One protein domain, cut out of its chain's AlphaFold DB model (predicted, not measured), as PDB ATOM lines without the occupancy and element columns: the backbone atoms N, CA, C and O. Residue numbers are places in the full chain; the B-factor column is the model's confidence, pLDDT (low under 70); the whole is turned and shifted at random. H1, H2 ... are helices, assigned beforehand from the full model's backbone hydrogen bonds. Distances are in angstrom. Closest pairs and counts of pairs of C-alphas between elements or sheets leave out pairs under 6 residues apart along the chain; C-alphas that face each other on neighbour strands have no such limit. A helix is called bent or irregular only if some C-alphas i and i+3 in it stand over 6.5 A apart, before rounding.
ATOM      1  N   ASN A   3      -7.457  -6.181 -62.077       68.12
ATOM      2  CA  ASN A   3      -6.290  -6.090 -61.174       68.12
ATOM      3  C   ASN A   3      -6.348  -4.961 -60.130       68.12
ATOM      4  O   ASN A   3      -5.872  -5.142 -59.017       68.12
ATOM      5  N   ASN A   4      -6.937  -3.806 -60.457       77.56
ATOM      6  CA  ASN A   4      -6.956  -2.666 -59.530       77.56
ATOM      7  C   ASN A   4      -7.874  -2.898 -58.322       77.56
ATOM      8  O   ASN A   4      -7.618  -2.352 -57.251       77.56
ATOM      9  N   ASN A   5      -8.941  -3.684 -58.483       82.88
ATOM     10  CA  ASN A   5      -9.886  -3.943 -57.398       82.88
ATOM     11  C   ASN A   5      -9.312  -4.959 -56.404       82.88
ATOM     12  O   ASN A   5      -9.375  -4.725 -55.198       82.88
ATOM     13  N   ASP A   6      -8.656  -6.008 -56.904       85.81
ATOM     14  CA  ASP A   6      -7.980  -7.012 -56.071       85.81
ATOM     15  C   ASP A   6      -6.822  -6.389 -55.271       85.81
ATOM     16  O   ASP A   6      -6.591  -6.701 -54.099       85.81
ATOM     17  N   GLU A   7      -6.108  -5.443 -55.884       85.06
ATOM     18  CA  GLU A   7      -5.011  -4.724 -55.239       85.06
ATOM     19  C   GLU A   7      -5.514  -3.745 -54.163       85.06
ATOM     20  O   GLU A   7      -4.925  -3.652 -53.081       85.06
ATOM     21  N   LEU A   8      -6.661  -3.094 -54.386       89.06
ATOM     22  CA  LEU A   8      -7.332  -2.271 -53.374       89.06
ATOM     23  C   LEU A   8      -7.827  -3.097 -52.181       89.06
ATOM     24  O   LEU A   8      -7.656  -2.670 -51.034       89.06
ATOM     25  N   GLU A   9      -8.402  -4.277 -52.416       88.12
ATOM     26  CA  GLU A   9      -8.824  -5.178 -51.337       88.12
ATOM     27  C   GLU A   9      -7.632  -5.666 -50.513       88.12
ATOM     28  O   GLU A   9      -7.665  -5.606 -49.277       88.12
ATOM     29  N   ARG A  10      -6.532  -6.046 -51.173       88.81
ATOM     30  CA  ARG A  10      -5.285  -6.443 -50.504       88.81
ATOM     31  C   ARG A  10      -4.725  -5.323 -49.626       88.81
ATOM     32  O   ARG A  10      -4.334  -5.572 -48.482       88.81
ATOM     33  N   LEU A  11      -4.710  -4.088 -50.128       90.19
ATOM     34  CA  LEU A  11      -4.236  -2.919 -49.380       90.19
ATOM     35  C   LEU A  11      -5.143  -2.584 -48.192       90.19
ATOM     36  O   LEU A  11      -4.648  -2.280 -47.102       90.19
ATOM     37  N   LYS A  12      -6.464  -2.692 -48.364       91.19
ATOM     38  CA  LYS A  12      -7.433  -2.523 -47.275       91.19
ATOM     39  C   LYS A  12      -7.205  -3.565 -46.179       91.19
ATOM     40  O   LYS A  12      -7.189  -3.222 -44.997       91.19
ATOM     41  N   HIS A  13      -6.926  -4.808 -46.566       89.31
ATOM     42  CA  HIS A  13      -6.680  -5.887 -45.618       89.31
ATOM     43  C   HIS A  13      -5.380  -5.691 -44.820       89.31
ATOM     44  O   HIS A  13      -5.372  -5.874 -43.600       89.31
ATOM     45  N   LEU A  14      -4.304  -5.242 -45.478       89.38
ATOM     46  CA  LEU A  14      -3.038  -4.880 -44.825       89.38
ATOM     47  C   LEU A  14      -3.209  -3.721 -43.834       89.38
ATOM     48  O   LEU A  14      -2.673  -3.768 -42.725       89.38
ATOM     49  N   ARG A  15      -3.987  -2.697 -44.201       88.19
ATOM     50  CA  ARG A  15      -4.286  -1.554 -43.328       88.19
ATOM     51  C   ARG A  15      -5.025  -1.985 -42.062       88.19
ATOM     52  O   ARG A  15      -4.637  -1.588 -40.964       88.19
ATOM     53  N   ASP A  16      -6.040  -2.832 -42.201       88.00
ATOM     54  CA  ASP A  16      -6.805  -3.351 -41.064       88.00
ATOM     55  C   ASP A  16      -5.945  -4.211 -40.132       88.00
ATOM     56  O   ASP A  16      -6.096  -4.150 -38.909       88.00
ATOM     57  N   GLN A  17      -4.999  -4.982 -40.678       84.56
ATOM     58  CA  GLN A  17      -4.040  -5.735 -39.867       84.56
ATOM     59  C   GLN A  17      -3.113  -4.808 -39.070       84.56
ATOM     60  O   GLN A  17      -2.900  -5.039 -37.879       84.56
ATOM     61  N   GLN A  18      -2.621  -3.725 -39.677       85.38
ATOM     62  CA  GLN A  18      -1.781  -2.740 -38.986       85.38
ATOM     63  C   GLN A  18      -2.548  -1.979 -37.897       85.38
ATOM     64  O   GLN A  18      -2.015  -1.771 -36.806       85.38
ATOM     65  N   LEU A  19      -3.807  -1.609 -38.155       81.62
ATOM     66  CA  LEU A  19      -4.674  -0.965 -37.162       81.62
ATOM     67  C   LEU A  19      -4.963  -1.902 -35.983       81.62
ATOM     68  O   LEU A  19      -4.836  -1.495 -34.831       81.62
ATOM     69  N   ARG A  20      -5.250  -3.182 -36.252       76.38
ATOM     70  CA  ARG A  20      -5.444  -4.203 -35.206       76.38
ATOM     71  C   ARG A  20      -4.179  -4.480 -34.396       76.38
ATOM     72  O   ARG A  20      -4.300  -4.804 -33.218       76.38
ATOM     73  N   ALA A  21      -3.000  -4.392 -35.012       76.38
ATOM     74  CA  ALA A  21      -1.717  -4.594 -34.339       76.38
ATOM     75  C   ALA A  21      -1.311  -3.394 -33.468       76.38
ATOM     76  O   ALA A  21      -0.629  -3.571 -32.459       76.38
ATOM     77  N   ARG A  22      -1.735  -2.182 -33.847       75.56
ATOM     78  CA  ARG A  22      -1.485  -0.947 -33.092       75.56
ATOM     79  C   ARG A  22      -2.487  -0.682 -31.976       75.56
ATOM     80  O   ARG A  22      -2.234   0.222 -31.190       75.56
ATOM     81  N   ASP A  23      -3.582  -1.432 -31.897       78.12
ATOM     82  CA  ASP A  23      -4.620  -1.210 -30.893       78.12
ATOM     83  C   ASP A  23      -4.121  -1.572 -29.473       78.12
ATOM     84  O   ASP A  23      -3.945  -2.758 -29.152       78.12
ATOM     85  N   PRO A  24      -3.886  -0.578 -28.593       73.38
ATOM     86  CA  PRO A  24      -3.380  -0.818 -27.244       73.38
ATOM     87  C   PRO A  24      -4.402  -1.540 -26.352       73.38
ATOM     88  O   PRO A  24      -4.009  -2.199 -25.381       73.38
ATOM     89  N   HIS A  25      -5.698  -1.485 -26.684       79.44
ATOM     90  CA  HIS A  25      -6.753  -2.079 -25.864       79.44
ATOM     91  C   HIS A  25      -6.730  -3.606 -25.880       79.44
ATOM     92  O   HIS A  25      -6.997  -4.227 -24.852       79.44
ATOM     93  N   LYS A  26      -6.329  -4.237 -26.991       74.88
ATOM     94  CA  LYS A  26      -6.189  -5.703 -27.047       74.88
ATOM     95  C   LYS A  26      -5.116  -6.218 -26.096       74.88
ATOM     96  O   LYS A  26      -5.308  -7.237 -25.433       74.88
ATOM     97  N   LYS A  27      -4.001  -5.492 -25.993       76.00
ATOM     98  CA  LYS A  27      -2.914  -5.817 -25.062       76.00
ATOM     99  C   LYS A  27      -3.374  -5.658 -23.613       76.00
ATOM    100  O   LYS A  27      -3.105  -6.535 -22.798       76.00
ATOM    101  N   GLN A  28      -4.116  -4.591 -23.309       80.88
ATOM    102  CA  GLN A  28      -4.710  -4.383 -21.985       80.88
ATOM    103  C   GLN A  28      -5.727  -5.473 -21.622       80.88
ATOM    104  O   GLN A  28      -5.672  -5.990 -20.511       80.88
ATOM    105  N   GLN A  29      -6.597  -5.879 -22.551       82.88
ATOM    106  CA  GLN A  29      -7.559  -6.965 -22.330       82.88
ATOM    107  C   GLN A  29      -6.868  -8.306 -22.071       82.88
ATOM    108  O   GLN A  29      -7.247  -9.016 -21.144       82.88
ATOM    109  N   GLN A  30      -5.819  -8.642 -22.830       81.38
ATOM    110  CA  GLN A  30      -5.023  -9.847 -22.571       81.38
ATOM    111  C   GLN A  30      -4.327  -9.795 -21.207       81.38
ATOM    112  O   GLN A  30      -4.279 -10.799 -20.495       81.38
ATOM    113  N   LEU A  31      -3.809  -8.625 -20.821       84.69
ATOM    114  CA  LEU A  31      -3.167  -8.439 -19.524       84.69
ATOM    115  C   LEU A  31      -4.177  -8.603 -18.381       84.69
ATOM    116  O   LEU A  31      -3.912  -9.343 -17.438       84.69
ATOM    117  N   GLN A  32      -5.352  -7.977 -18.496       85.44
ATOM    118  CA  GLN A  32      -6.445  -8.117 -17.535       85.44
ATOM    119  C   GLN A  32      -6.923  -9.565 -17.447       85.44
ATOM    120  O   GLN A  32      -7.035 -10.088 -16.346       85.44
ATOM    121  N   TYR A  33      -7.103 -10.246 -18.581       86.31
ATOM    122  CA  TYR A  33      -7.463 -11.662 -18.616       86.31
ATOM    123  C   TYR A  33      -6.450 -12.533 -17.859       86.31
ATOM    124  O   TYR A  33      -6.833 -13.349 -17.020       86.31
ATOM    125  N   ASN A  34      -5.152 -12.321 -18.093       84.31
ATOM    126  CA  ASN A  34      -4.094 -13.060 -17.403       84.31
ATOM    127  C   ASN A  34      -4.044 -12.749 -15.900       84.31
ATOM    128  O   ASN A  34      -3.844 -13.661 -15.095       84.31
ATOM    129  N   ILE A  35      -4.258 -11.487 -15.509       83.38
ATOM    130  CA  ILE A  35      -4.335 -11.082 -14.100       83.38
ATOM    131  C   ILE A  35      -5.545 -11.734 -13.432       83.38
ATOM    132  O   ILE A  35      -5.385 -12.351 -12.385       83.38
ATOM    133  N   SER A  36      -6.729 -11.667 -14.046       80.00
ATOM    134  CA  SER A  36      -7.958 -12.272 -13.527       80.00
ATOM    135  C   SER A  36      -7.842 -13.786 -13.404       80.00
ATOM    136  O   SER A  36      -8.271 -14.341 -12.395       80.00
ATOM    137  N   ARG A  37      -7.225 -14.459 -14.383       81.75
ATOM    138  CA  ARG A  37      -6.970 -15.903 -14.324       81.75
ATOM    139  C   ARG A  37      -6.058 -16.259 -13.150       81.75
ATOM    140  O   ARG A  37      -6.439 -17.097 -12.339       81.75
ATOM    141  N   ARG A  38      -4.920 -15.568 -13.003       76.38
ATOM    142  CA  ARG A  38      -4.005 -15.763 -11.864       76.38
ATOM    143  C   ARG A  38      -4.676 -15.479 -10.523       76.38
ATOM    144  O   ARG A  38      -4.473 -16.226  -9.578       76.38
ATOM    145  N   TYR A  39      -5.497 -14.431 -10.448       74.69
ATOM    146  CA  TYR A  39      -6.247 -14.091  -9.237       74.69
ATOM    147  C   TYR A  39      -7.308 -15.138  -8.886       74.69
ATOM    148  O   TYR A  39      -7.621 -15.322  -7.716       74.69
ATOM    149  N   ARG A  40      -7.893 -15.807  -9.886       70.38
ATOM    150  CA  ARG A  40      -8.883 -16.868  -9.671       70.38
ATOM    151  C   ARG A  40      -8.221 -18.174  -9.246       70.38
ATOM    152  O   ARG A  40      -8.742 -18.830  -8.355       70.38
ATOM    153  N   GLU A  41      -7.072 -18.499  -9.834       68.19
ATOM    154  CA  GLU A  41      -6.233 -19.635  -9.430       68.19
ATOM    155  C   GLU A  41      -5.690 -19.446  -7.999       68.19
ATOM    156  O   GLU A  41      -5.684 -20.395  -7.223       68.19
ATOM    157  N   SER A  42      -5.322 -18.221  -7.599       64.19
ATOM    158  CA  SER A  42      -4.849 -17.932  -6.235       64.19
ATOM    159  C   SER A  42      -5.958 -17.763  -5.190       64.19
ATOM    160  O   SER A  42      -5.689 -17.875  -3.997       64.19
ATOM    161  N   ARG A  43      -7.196 -17.485  -5.619       63.81
ATOM    162  CA  ARG A  43      -8.384 -17.388  -4.753       63.81
ATOM    163  C   ARG A  43      -9.230 -18.655  -4.727       63.81
ATOM    164  O   ARG A  43     -10.321 -18.611  -4.155       63.81
ATOM    165  N   GLU A  44      -8.785 -19.761  -5.328       63.25
ATOM    166  CA  GLU A  44      -9.466 -21.026  -5.070       63.25
ATOM    167  C   GLU A  44      -9.486 -21.248  -3.550       63.25
ATOM    168  O   GLU A  44      -8.434 -21.186  -2.909       63.25
TER     169      GLU A  44
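This is residues 3 to 44 of the 120 residues of an uncharacterized protein of Chloroflexi bacterium RBG_16_48_8 (UniProt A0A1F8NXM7). Two helices of nearly equal length, H1 and then H2, follow each other end to end and make a wide, open V, with the corner at the one residue between them, Asp 23. They do not fold back on each other, and the V is a long thin rod in outline, spanning 58 by 15 by 6 A. The printed part has 42 residues, 39 of them in the two named helices, with no named strand, and its class is all helix. It is extended, with a radius of gyration of the C-alphas of 17.9 A.

Start at Asn 3, where H1, residues 3 to 22, begins, and go on past Asp 23 into H2, residues 24 to 42. The link of one residue is tight, and H1 and H2 meet only through their link. Residues 3 to 44 stand free: look along them and you will find no C-alpha 8 or more residues away along the chain within 10 A. In the backbone of H1 and H2 every O i to N i+4 pair is within hydrogen-bond range.

Find C-alpha 3 at (-6.290, -6.090, -61.174); from there H1 runs 29.0 A to C-alpha 22 at (-1.485, -0.947, -33.092). Then find C-alpha 24 at (-3.380, -0.818, -27.244), where H2 begins; it runs 27.1 A to C-alpha 42 at (-4.849, -17.932, -6.235). Read z and y at these four places: z rises through both helices, while y rises from the first to the last C-alpha of H1 and falls from the first to the last of H2. Neither helix is bent.

The two C-alphas farthest apart are those of Asn 3 and Glu 44, the first and last printed residues, at 58.1 A. The printed part has no cut. The mean pLDDT of the printed part is 80.4; look at the B-factor column of residue 3 and residues 41 to 44 to find the values under 70.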